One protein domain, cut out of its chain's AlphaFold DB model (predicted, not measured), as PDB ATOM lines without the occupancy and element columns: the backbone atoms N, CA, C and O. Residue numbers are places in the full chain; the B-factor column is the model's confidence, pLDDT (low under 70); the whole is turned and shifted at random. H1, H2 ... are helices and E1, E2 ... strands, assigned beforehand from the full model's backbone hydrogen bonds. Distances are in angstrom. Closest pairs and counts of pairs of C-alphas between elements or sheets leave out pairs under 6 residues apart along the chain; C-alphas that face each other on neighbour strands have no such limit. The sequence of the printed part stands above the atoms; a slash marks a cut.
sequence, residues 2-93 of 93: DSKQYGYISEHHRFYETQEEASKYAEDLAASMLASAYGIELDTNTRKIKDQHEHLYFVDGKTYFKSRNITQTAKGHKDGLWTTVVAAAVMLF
ATOM      1  N   ASP A   2     186.114 202.537 194.977       60.72
ATOM      2  CA  ASP A   2     187.082 201.864 195.848       60.72
ATOM      3  C   ASP A   2     186.565 201.918 197.294       60.72
ATOM      4  O   ASP A   2     186.198 202.986 197.777       60.72
ATOM      5  N   SER A   3     186.525 200.780 197.988       65.94
ATOM      6  CA  SER A   3     186.090 200.670 199.390       65.94
ATOM      7  C   SER A   3     186.951 201.468 200.378       65.94
ATOM      8  O   SER A   3     186.572 201.612 201.535       65.94
ATOM      9  N   LYS A   4     188.123 201.956 199.949       72.69
ATOM     10  CA  LYS A   4     189.005 202.815 200.751       72.69
ATOM     11  C   LYS A   4     188.724 204.310 200.581       72.69
ATOM     12  O   LYS A   4     189.301 205.109 201.314       72.69
ATOM     13  N   GLN A   5     187.886 204.700 199.620       75.12
ATOM     14  CA  GLN A   5     187.525 206.101 199.413       75.12
ATOM     15  C   GLN A   5     186.436 206.523 200.397       75.12
ATOM     16  O   GLN A   5     185.458 205.808 200.606       75.12
ATOM     17  N   TYR A   6     186.595 207.714 200.971       82.00
ATOM     18  CA  TYR A   6     185.581 208.356 201.799       82.00
ATOM     19  C   TYR A   6     184.976 209.552 201.058       82.00
ATOM     20  O   TYR A   6     185.620 210.172 200.205       82.00
ATOM     21  N   GLY A   7     183.714 209.846 201.372       86.00
ATOM     22  CA  GLY A   7     183.009 211.044 200.916       86.00
ATOM     23  C   GLY A   7     182.938 212.110 202.007       86.00
ATOM     24  O   GLY A   7     183.440 211.915 203.113       86.00
ATOM     25  N   TYR A   8     182.273 213.223 201.702       88.81
ATOM     26  CA  TYR A   8     182.007 214.299 202.656       88.81
ATOM     27  C   TYR A   8     180.506 214.600 202.708       88.81
ATOM     28  O   TYR A   8     179.847 214.626 201.667       88.81
ATOM     29  N   ILE A   9     179.970 214.824 203.911       91.25
ATOM     30  CA  ILE A   9     178.589 215.274 204.136       91.25
ATOM     31  C   ILE A   9     178.650 216.678 204.730       91.25
ATOM     32  O   ILE A   9     179.348 216.905 205.716       91.25
ATOM     33  N   SER A  10     177.910 217.607 204.135       91.00
ATOM     34  CA  SER A  10     177.704 218.954 204.660       91.00
ATOM     35  C   SER A  10     176.226 219.176 204.982       91.00
ATOM     36  O   SER A  10     175.339 218.568 204.379       91.00
ATOM     37  N   GLU A  11     175.969 220.073 205.929       92.31
ATOM     38  CA  GLU A  11     174.640 220.609 206.210       92.31
ATOM     39  C   GLU A  11     174.643 222.125 206.022       92.31
ATOM     40  O   GLU A  11     175.676 222.785 206.158       92.31
ATOM     41  N   HIS A  12     173.479 222.678 205.693       93.06
ATOM     42  CA  HIS A  12     173.303 224.112 205.508       93.06
ATOM     43  C   HIS A  12     171.931 224.542 206.016       93.06
ATOM     44  O   HIS A  12     170.908 224.015 205.577       93.06
ATOM     45  N   HIS A  13     171.914 225.496 206.945       92.62
ATOM     46  CA  HIS A  13     170.695 226.012 207.562       92.62
ATOM     47  C   HIS A  13     170.618 227.530 207.411       92.62
ATOM     48  O   HIS A  13     171.444 228.259 207.965       92.62
ATOM     49  N   ARG A  14     169.610 228.015 206.677       90.88
ATOM     50  CA  ARG A  14     169.430 229.439 206.367       90.88
ATOM     51  C   ARG A  14     167.969 229.829 206.200       90.88
ATOM     52  O   ARG A  14     167.100 229.001 205.945       90.88
ATOM     53  N   PHE A  15     167.742 231.134 206.298       91.00
ATOM     54  CA  PHE A  15     166.482 231.797 205.979       91.00
ATOM     55  C   PHE A  15     166.643 232.627 204.704       91.00
ATOM     56  O   PHE A  15     167.752 233.040 204.374       91.00
ATOM     57  N   TYR A  16     165.523 232.923 204.039       90.50
ATOM     58  CA  TYR A  16     165.461 233.790 202.852       90.50
ATOM     59  C   TYR A  16     166.225 233.281 201.621       90.50
ATOM     60  O   TYR A  16     166.523 234.061 200.725       90.50
ATOM     61  N   GLU A  17     166.493 231.980 201.554       92.56
ATOM     62  CA  GLU A  17     167.125 231.336 200.404       92.56
ATOM     63  C   GLU A  17     166.106 230.458 199.676       92.56
ATOM     64  O   GLU A  17     165.228 229.830 200.282       92.56
ATOM     65  N   THR A  18     166.208 230.424 198.350       92.56
ATOM     66  CA  THR A  18     165.478 229.450 197.544       92.56
ATOM     67  C   THR A  18     166.029 228.047 197.781       92.56
ATOM     68  O   THR A  18     167.172 227.861 198.202       92.56
ATOM     69  N   GLN A  19     165.225 227.030 197.459       91.50
ATOM     70  CA  GLN A  19     165.690 225.646 197.514       91.50
ATOM     71  C   GLN A  19     166.948 225.449 196.666       91.50
ATOM     72  O   GLN A  19     167.856 224.767 197.121       91.50
ATOM     73  N   GLU A  20     167.027 226.060 195.480       90.69
ATOM     74  CA  GLU A  20     168.184 225.942 194.585       90.69
ATOM     75  C   GLU A  20     169.452 226.572 195.175       90.69
ATOM     76  O   GLU A  20     170.512 225.952 195.120       90.69
ATOM     77  N   GLU A  21     169.358 227.758 195.781       91.19
ATOM     78  CA  GLU A  21     170.503 228.418 196.426       91.19
ATOM     79  C   GLU A  21     171.031 227.603 197.608       91.19
ATOM     80  O   GLU A  21     172.228 227.322 197.669       91.19
ATOM     81  N   ALA A  22     170.138 227.157 198.497       93.00
ATOM     82  CA  ALA A  22     170.512 226.342 199.651       93.00
ATOM     83  C   ALA A  22     171.104 224.985 199.226       93.00
ATOM     84  O   ALA A  22     172.116 224.545 199.773       93.00
ATOM     85  N   SER A  23     170.507 224.362 198.204       90.19
ATOM     86  CA  SER A  23     170.973 223.121 197.571       90.19
ATOM     87  C   SER A  23     172.393 223.274 197.033       90.19
ATOM     88  O   SER A  23     173.287 222.494 197.368       90.19
ATOM     89  N   LYS A  24     172.603 224.314 196.221       87.94
ATOM     90  CA  LYS A  24     173.884 224.629 195.594       87.94
ATOM     91  C   LYS A  24     174.963 224.911 196.634       87.94
ATOM     92  O   LYS A  24     176.066 224.392 196.501       87.94
ATOM     93  N   TYR A  25     174.642 225.704 197.652       89.25
ATOM     94  CA  TYR A  25     175.595 226.058 198.697       89.25
ATOM     95  C   TYR A  25     176.049 224.831 199.491       89.25
ATOM     96  O   TYR A  25     177.246 224.652 199.706       89.25
ATOM     97  N   ALA A  26     175.114 223.957 199.881       91.38
ATOM     98  CA  ALA A  26     175.448 222.728 200.593       91.38
ATOM     99  C   ALA A  26     176.379 221.823 199.764       91.38
ATOM    100  O   ALA A  26     177.370 221.317 200.289       91.38
ATOM    101  N   GLU A  27     176.113 221.654 198.466       87.94
ATOM    102  CA  GLU A  27     176.967 220.837 197.591       87.94
ATOM    103  C   GLU A  27     178.349 221.436 197.367       87.94
ATOM    104  O   GLU A  27     179.342 220.718 197.489       87.94
ATOM    105  N   ASP A  28     178.420 222.738 197.079       85.44
ATOM    106  CA  ASP A  28     179.696 223.426 196.898       85.44
ATOM    107  C   ASP A  28     180.524 223.327 198.196       85.44
ATOM    108  O   ASP A  28     181.711 223.012 198.139       85.44
ATOM    109  N   LEU A  29     179.889 223.452 199.371       88.88
ATOM    110  CA  LEU A  29     180.536 223.229 200.668       88.88
ATOM    111  C   LEU A  29     181.045 221.786 200.827       88.88
ATOM    112  O   LEU A  29     182.186 221.589 201.242       88.88
ATOM    113  N   ALA A  30     180.241 220.773 200.485       89.12
ATOM    114  CA  ALA A  30     180.670 219.374 200.564       89.12
ATOM    115  C   ALA A  30     181.875 219.096 199.657       89.12
ATOM    116  O   ALA A  30     182.831 218.443 200.077       89.12
ATOM    117  N   ALA A  31     181.841 219.612 198.426       84.56
ATOM    118  CA  ALA A  31     182.920 219.460 197.460       84.56
ATOM    119  C   ALA A  31     184.201 220.152 197.944       84.56
ATOM    120  O   ALA A  31     185.259 219.521 197.957       84.56
ATOM    121  N   SER A  32     184.103 221.406 198.403       83.75
ATOM    122  CA  SER A  32     185.222 222.170 198.970       83.75
ATOM    123  C   SER A  32     185.898 221.440 200.124       83.75
ATOM    124  O   SER A  32     187.123 221.316 200.140       83.75
ATOM    125  N   MET A  33     185.113 220.900 201.058       88.69
ATOM    126  CA  MET A  33     185.661 220.174 202.201       88.69
ATOM    127  C   MET A  33     186.289 218.837 201.788       88.69
ATOM    128  O   MET A  33     187.352 218.482 202.295       88.69
ATOM    129  N   LEU A  34     185.694 218.121 200.824       86.62
ATOM    130  CA  LEU A  34     186.268 216.883 200.292       86.62
ATOM    131  C   LEU A  34     187.605 217.135 199.583       86.62
ATOM    132  O   LEU A  34     188.569 216.416 199.833       86.62
ATOM    133  N   ALA A  35     187.693 218.158 198.729       82.06
ATOM    134  CA  ALA A  35     188.947 218.484 198.052       82.06
ATOM    135  C   ALA A  35     190.026 218.931 199.043       82.06
ATOM    136  O   ALA A  35     191.164 218.478 198.940       82.06
ATOM    137  N   SER A  36     189.658 219.735 200.049       83.19
ATOM    138  CA  SER A  36     190.571 220.126 201.126       83.19
ATOM    139  C   SER A  36     191.103 218.910 201.892       83.19
ATOM    140  O   SER A  36     192.304 218.836 202.144       83.19
ATOM    141  N   ALA A  37     190.256 217.916 202.178       84.56
ATOM    142  CA  ALA A  37     190.675 216.671 202.827       84.56
ATOM    143  C   ALA A  37     191.668 215.851 201.978       84.56
ATOM    144  O   ALA A  37     192.548 215.189 202.528       84.56
ATOM    145  N   TYR A  38     191.575 215.935 200.647       81.38
ATOM    146  CA  TYR A  38     192.547 215.347 199.718       81.38
ATOM    147  C   TYR A  38     193.743 216.262 199.401       81.38
ATOM    148  O   TYR A  38     194.619 215.866 198.633       81.38
ATOM    149  N   GLY A  39     193.811 217.462 199.988       79.50
ATOM    150  CA  GLY A  39     194.890 218.422 199.759       79.50
ATOM    151  C   GLY A  39     194.885 219.039 198.360       79.50
ATOM    152  O   GLY A  39     195.949 219.391 197.856       79.50
ATOM    153  N   ILE A  40     193.714 219.144 197.724       78.56
ATOM    154  CA  ILE A  40     193.584 219.666 196.365       78.56
ATOM    155  C   ILE A  40     192.855 221.009 196.363       78.56
ATOM    156  O   ILE A  40     191.830 221.176 197.027       78.56
ATOM    157  N   GLU A  41     193.374 221.968 195.596       69.62
ATOM    158  CA  GLU A  41     192.716 223.255 195.388       69.62
ATOM    159  C   GLU A  41     191.531 223.094 194.434       69.62
ATOM    160  O   GLU A  41     191.674 222.685 193.281       69.62
ATOM    161  N   LEU A  42     190.338 223.420 194.927       66.81
ATOM    162  CA  LEU A  42     189.132 223.441 194.115       66.81
ATOM    163  C   LEU A  42     189.051 224.771 193.364       66.81
ATOM    164  O   LEU A  42     188.801 225.813 193.969       66.81
ATOM    165  N   ASP A  43     189.217 224.738 192.043       64.25
ATOM    166  CA  ASP A  43     188.859 225.882 191.206       64.25
ATOM    167  C   ASP A  43     187.329 225.995 191.166       64.25
ATOM    168  O   ASP A  43     186.628 225.165 190.594       64.25
ATOM    169  N   THR A  44     186.780 227.042 191.775       57.53
ATOM    170  CA  THR A  44     185.329 227.280 191.821       57.53
ATOM    171  C   THR A  44     184.702 227.465 190.433       57.53
ATOM    172  O   THR A  44     183.481 227.381 190.294       57.53
ATOM    173  N   ASN A  45     185.516 227.685 189.392       58.00
ATOM    174  CA  ASN A  45     185.065 227.760 188.002       58.00
ATOM    175  C   ASN A  45     184.945 226.384 187.322       58.00
ATOM    176  O   ASN A  45     184.408 226.302 186.214       58.00
ATOM    177  N   THR A  46     185.416 225.293 187.944       55.50
ATOM    178  CA  THR A  46     185.401 223.948 187.337       55.50
ATOM    179  C   THR A  46     184.119 223.165 187.565       55.50
ATOM    180  O   THR A  46     184.064 222.004 187.151       55.50
ATOM    181  N   ARG A  47     183.067 223.767 188.140       57.12
ATOM    182  CA  ARG A  47     181.721 223.172 188.154       57.12
ATOM    183  C   ARG A  47     181.242 223.002 186.711       57.12
ATOM    184  O   ARG A  47     180.616 223.883 186.125       57.12
ATOM    185  N   LYS A  48     181.578 221.861 186.114       53.72
ATOM    186  CA  LYS A  48     181.344 221.570 184.707       53.72
ATOM    187  C   LYS A  48     180.277 220.495 184.609       53.72
ATOM    188  O   LYS A  48     180.521 219.329 184.886       53.72
ATOM    189  N   ILE A  49     179.148 220.947 184.073       51.78
ATOM    190  CA  ILE A  49     178.077 220.147 183.478       51.78
ATOM    191  C   ILE A  49     177.131 219.526 184.518       51.78
ATOM    192  O   ILE A  49     177.528 218.983 185.544       51.78
ATOM    193  N   LYS A  50     175.841 219.722 184.237       51.19
ATOM    194  CA  LYS A  50     174.667 219.422 185.056       51.19
ATOM    195  C   LYS A  50     173.889 218.344 184.308       51.19
ATOM    196  O   LYS A  50     173.403 218.622 183.214       51.19
ATOM    197  N   ASP A  51     173.772 217.155 184.885       51.62
ATOM    198  CA  ASP A  51     172.530 216.398 184.724       51.62
ATOM    199  C   ASP A  51     171.634 216.788 185.908       51.62
ATOM    200  O   ASP A  51     172.149 217.258 186.922       51.62
ATOM    201  N   GLN A  52     170.312 216.722 185.773       53.56
ATOM    202  CA  GLN A  52     169.356 217.540 186.554       53.56
ATOM    203  C   GLN A  52     169.495 217.496 188.096       53.56
ATOM    204  O   GLN A  52     168.990 218.400 188.762       53.56
ATOM    205  N   HIS A  53     170.213 216.515 188.653       56.00
ATOM    206  CA  HIS A  53     170.421 216.309 190.089       56.00
ATOM    207  C   HIS A  53     171.877 216.044 190.515       56.00
ATOM    208  O   HIS A  53     172.108 215.700 191.673       56.00
ATOM    209  N   GLU A  54     172.859 216.143 189.612       62.28
ATOM    210  CA  GLU A  54     174.238 215.729 189.901       62.28
ATOM    211  C   GLU A  54     175.255 216.738 189.366       62.28
ATOM    212  O   GLU A  54     175.174 217.180 188.213       62.28
ATOM    213  N   HIS A  55     176.243 217.077 190.199       68.69
ATOM    214  CA  HIS A  55     177.347 217.952 189.814       68.69
ATOM    215  C   HIS A  55     178.674 217.200 189.807       68.69
ATOM    216  O   HIS A  55     179.009 216.487 190.758       68.69
ATOM    217  N   LEU A  56     179.432 217.382 188.720       69.00
ATOM    218  CA  LEU A  56     180.823 216.961 188.627       69.00
ATOM    219  C   LEU A  56     181.760 218.135 188.923       69.00
ATOM    220  O   LEU A  56     181.692 219.190 188.285       69.00
ATOM    221  N   TYR A  57     182.671 217.909 189.864       71.19
ATOM    222  CA  TYR A  57     183.751 218.831 190.206       71.19
ATOM    223  C   TYR A  57     185.065 218.270 189.674       71.19
ATOM    224  O   TYR A  57     185.449 217.160 190.043       71.19
ATOM    225  N   PHE A  58     185.744 219.019 188.802       67.19
ATOM    226  CA  PHE A  58     187.048 218.638 188.255       67.19
ATOM    227  C   PHE A  58     188.150 219.271 189.086       67.19
ATOM    228  O   PHE A  58     188.178 220.491 189.245       67.19
ATOM    229  N   VAL A  59     189.047 218.434 189.597       64.56
ATOM    230  CA  VAL A  59     189.995 218.857 190.628       64.56
ATOM    231  C   VAL A  59     191.451 218.783 190.149       64.56
ATOM    232  O   VAL A  59     192.238 219.652 190.499       64.56
ATOM    233  N   ASP A  60     191.803 217.859 189.243       62.72
ATOM    234  CA  ASP A  60     193.149 217.819 188.634       62.72
ATOM    235  C   ASP A  60     193.221 217.131 187.252       62.72
ATOM    236  O   ASP A  60     194.155 216.396 186.951       62.72
ATOM    237  N   GLY A  61     192.220 217.283 186.380       58.81
ATOM    238  CA  GLY A  61     192.224 216.652 185.043       58.81
ATOM    239  C   GLY A  61     192.213 215.108 185.027       58.81
ATOM    240  O   GLY A  61     192.016 214.523 183.964       58.81
ATOM    241  N   LYS A  62     192.377 214.449 186.183       60.38
ATOM    242  CA  LYS A  62     192.336 212.993 186.390       60.38
ATOM    243  C   LYS A  62     191.311 212.587 187.453       60.38
ATOM    244  O   LYS A  62     190.781 211.480 187.381       60.38
ATOM    245  N   THR A  63     190.996 213.485 188.383       64.69
ATOM    246  CA  THR A  63     190.076 213.257 189.501       64.69
ATOM    247  C   THR A  63     188.817 214.099 189.343       64.69
ATOM    248  O   THR A  63     188.879 215.315 189.123       64.69
ATOM    249  N   TYR A  64     187.665 213.441 189.468       72.19
ATOM    250  CA  TYR A  64     186.357 214.081 189.512       72.19
ATOM    251  C   TYR A  64     185.571 213.602 190.732       72.19
ATOM    252  O   TYR A  64     185.592 212.418 191.071       72.19
ATOM    253  N   PHE A  65     184.856 214.522 191.373       75.50
ATOM    254  CA  PHE A  65     183.924 214.210 192.454       75.50
ATOM    255  C   PHE A  65     182.494 214.385 191.970       75.50
ATOM    256  O   PHE A  65     182.202 215.297 191.199       75.50
ATOM    257  N   LYS A  66     181.610 213.513 192.447       79.44
ATOM    258  CA  LYS A  66     180.176 213.585 192.192       79.44
ATOM    259  C   LYS A  66     179.473 214.004 193.476       79.44
ATOM    260  O   LYS A  66     179.596 213.306 194.483       79.44
ATOM    261  N   SER A  67     178.743 215.114 193.435       83.94
ATOM    262  CA  SER A  67     177.873 215.529 194.536       83.94
ATOM    263  C   SER A  67     176.419 215.154 194.267       83.94
ATOM    264  O   SER A  67     176.003 214.950 193.124       83.94
ATOM    265  N   ARG A  68     175.669 215.055 195.362       85.81
ATOM    266  CA  ARG A  68     174.210 214.990 195.390       85.81
ATOM    267  C   ARG A  68     173.724 215.695 196.649       85.81
ATOM    268  O   ARG A  68     174.418 215.657 197.668       85.81
ATOM    269  N   ASN A  69     172.514 216.232 196.618       89.50
ATOM    270  CA  ASN A  69     171.867 216.824 197.782       89.50
ATOM    271  C   ASN A  69     170.410 216.383 197.937       89.50
ATOM    272  O   ASN A  69     169.766 215.866 197.026       89.50
ATOM    273  N   ILE A  70     169.909 216.601 199.150       91.12
ATOM    274  CA  ILE A  70     168.491 216.614 199.485       91.12
ATOM    275  C   ILE A  70     168.277 217.906 200.265       91.12
ATOM    276  O   ILE A  70     168.947 218.144 201.269       91.12
ATOM    277  N   THR A  71     167.355 218.744 199.806       93.25
ATOM    278  CA  THR A  71     167.101 220.051 200.414       93.25
ATOM    279  C   THR A  71     165.610 220.254 200.575       93.25
ATOM    280  O   THR A  71     164.848 220.073 199.629       93.25
ATOM    281  N   GLN A  72     165.210 220.652 201.780       94.75
ATOM    282  CA  GLN A  72     163.830 220.961 202.113       94.75
ATOM    283  C   GLN A  72     163.706 222.439 202.461       94.75
ATOM    284  O   GLN A  72     164.451 222.954 203.293       94.75
ATOM    285  N   THR A  73     162.723 223.104 201.858       94.75
ATOM    286  CA  THR A  73     162.364 224.488 202.189       94.75
ATOM    287  C   THR A  73     160.881 224.593 202.515       94.75
ATOM    288  O   THR A  73     160.070 223.769 202.092       94.75
ATOM    289  N   ALA A  74     160.517 225.602 203.300       94.06
ATOM    290  CA  ALA A  74     159.131 225.910 203.609       94.06
ATOM    291  C   ALA A  74     158.948 227.425 203.671       94.06
ATOM    292  O   ALA A  74     159.807 228.150 204.177       94.06
ATOM    293  N   LYS A  75     157.808 227.905 203.172       93.56
ATOM    294  CA  LYS A  75     157.369 229.275 203.440       93.56
ATOM    295  C   LYS A  75     156.773 229.304 204.842       93.56
ATOM    296  O   LYS A  75     155.970 228.433 205.171       93.56
ATOM    297  N   GLY A  76     157.159 230.296 205.641       91.25
ATOM    298  CA  GLY A  76     156.588 230.494 206.972       91.25
ATOM    299  C   GLY A  76     155.063 230.610 206.921       91.25
ATOM    300  O   GLY A  76     154.502 231.142 205.958       91.25
ATOM    301  N   HIS A  77     154.395 230.087 207.948       93.50
ATOM    302  CA  HIS A  77     152.941 230.135 208.044       93.50
ATOM    303  C   HIS A  77     152.430 231.586 208.062       93.50
ATOM    304  O   HIS A  77     152.977 232.431 208.769       93.50
ATOM    305  N   LYS A  78     151.352 231.872 207.317       94.06
ATOM    306  CA  LYS A  78     150.802 233.237 207.163       94.06
ATOM    307  C   LYS A  78     150.380 233.865 208.492       94.06
ATOM    308  O   LYS A  78     150.571 235.057 208.686       94.06
ATOM    309  N   ASP A  79     149.879 233.038 209.403       95.44
ATOM    310  CA  ASP A  79     149.430 233.462 210.736       95.44
ATOM    311  C   ASP A  79     150.560 233.478 211.784       95.44
ATOM    312  O   ASP A  79     150.299 233.525 212.982       95.44
ATOM    313  N   GLY A  80     151.828 233.387 211.359       91.94
ATOM    314  CA  GLY A  80     152.983 233.450 212.261       91.94
ATOM    315  C   GLY A  80     153.232 232.182 213.083       91.94
ATOM    316  O   GLY A  80     153.958 232.229 214.074       91.94
ATOM    317  N   LEU A  81     152.650 231.041 212.694       95.06
ATOM    318  CA  LEU A  81     152.953 229.756 213.326       95.06
ATOM    319  C   LEU A  81     154.390 229.317 213.017       95.06
ATOM    320  O   LEU A  81     154.899 229.494 211.905       95.06
ATOM    321  N   TRP A  82     155.019 228.688 214.008       93.56
ATOM    322  CA  TRP A  82     156.366 228.144 213.891       93.56
ATOM    323  C   TRP A  82     156.430 227.141 212.740       93.56
ATOM    324  O   TRP A  82     155.640 226.203 212.660       93.56
ATOM    325  N   THR A  83     157.373 227.367 211.829       92.62
ATOM    326  CA  THR A  83     157.601 226.523 210.658       92.62
ATOM    327  C   THR A  83     159.040 226.033 210.705       92.62
ATOM    328  O   THR A  83     159.966 226.839 210.772       92.62
ATOM    329  N   THR A  84     159.228 224.717 210.665       92.69
ATOM    330  CA  THR A  84     160.548 224.080 210.723       92.69
ATOM    331  C   THR A  84     160.701 223.119 209.557       92.69
ATOM    332  O   THR A  84     159.757 222.427 209.179       92.69
ATOM    333  N   VAL A  85     161.904 223.078 208.993       93.69
ATOM    334  CA  VAL A  85     162.309 222.111 207.973       93.69
ATOM    335  C   VAL A  85     163.401 221.216 208.533       93.69
ATOM    336  O   VAL A  85     164.218 221.660 209.338       93.69
ATOM    337  N   VAL A  86     163.404 219.957 208.105       93.56
ATOM    338  CA  VAL A  86     164.420 218.968 208.470       93.56
ATOM    339  C   VAL A  86     164.874 218.268 207.196       93.56
ATOM    340  O   VAL A  86     164.048 217.874 206.373       93.56
ATOM    341  N   ALA A  87     166.185 218.112 207.045       92.25
ATOM    342  CA  ALA A  87     166.819 217.267 206.044       92.25
ATOM    343  C   ALA A  87     167.884 216.421 206.752       92.25
ATOM    344  O   ALA A  87     168.526 216.900 207.685       92.25
ATOM    345  N   ALA A  88     168.043 215.160 206.349       91.19
ATOM    346  CA  ALA A  88     168.967 214.238 207.000       91.19
ATOM    347  C   ALA A  88     169.598 213.277 205.988       91.19
ATOM    348  O   ALA A  88     168.928 212.786 205.080       91.19
ATOM    349  N   ALA A  89     170.879 212.971 206.194       90.31
ATOM    350  CA  ALA A  89     171.566 211.857 205.553       90.31
ATOM    351  C   ALA A  89     171.673 210.710 206.568       90.31
ATOM    352  O   ALA A  89     172.375 210.826 207.570       90.31
ATOM    353  N   VAL A  90     170.954 209.613 206.327       91.25
ATOM    354  CA  VAL A  90     170.897 208.466 207.246       91.25
ATOM    355  C   VAL A  90     171.797 207.354 206.721       91.25
ATOM    356  O   VAL A  90     171.566 206.825 205.635       91.25
ATOM    357  N   MET A  91     172.827 206.999 207.492       89.56
ATOM    358  CA  MET A  91     173.666 205.836 207.206       89.56
ATOM    359  C   MET A  91     172.944 204.567 207.660       89.56
ATOM    360  O   MET A  91     172.560 204.450 208.823       89.56
ATOM    361  N   LEU A  92     172.746 203.637 206.730       89.00
ATOM    362  CA  LEU A  92     172.184 202.315 206.998       89.00
ATOM    363  C   LEU A  92     173.317 201.284 207.085       89.00
ATOM    364  O   LEU A  92     174.393 201.512 206.527       89.00
ATOM    365  N   PHE A  93     173.070 200.193 207.808       82.25
ATOM    366  CA  PHE A  93     174.005 199.083 208.008       82.25
ATOM    367  C   PHE A  93     173.823 197.974 206.968       82.25
ATOM    368  O   PHE A  93     172.684 197.805 206.473       82.25
TER     369      PHE A  93
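Overview. This is residues 2 to 93 of the 93 residues of the protein "Biodegradative arginine decarboxylase" of Candidatus Kentron sp. UNK (UniProt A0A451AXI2). With little regular structure, helix H1 lies over one face of a small meander of antiparallel neighbours, E1, E2, E3. Residues 68 to 93 fold back as a long loop, its tip, residues 77 to 82, sticking out. The printed part, 92 residues with 33 in H1, E1, E2 and E3, in that order, is mixed and loose, with radius of gyration of the C-alphas 15.7 A and spans 53 by 35 by 23 A.

Along the chain. H1, residues 19 to 37, runs 27.1 A from C-alpha 19 at (165.690, 225.646, 197.514). E1 is 47 to 51, E2 54 to 58, E3 64 to 67, ending at (177.873, 215.529, 194.536).

Arrangement. Across hairpins E1-E2 and E2-E3, N 54 to O 51 and N 57 to O 65 are each 3.0 A, within hydrogen-bond range, as is every O i to N i+4 pair of H1. H1 is on the sheet, over E2 and E3, height 9.7 A.

Size, cuts and confidence. The printed part has no cut; pLDDT is under 70 at residues 2 to 3, 41 to 56 and 58 to 63.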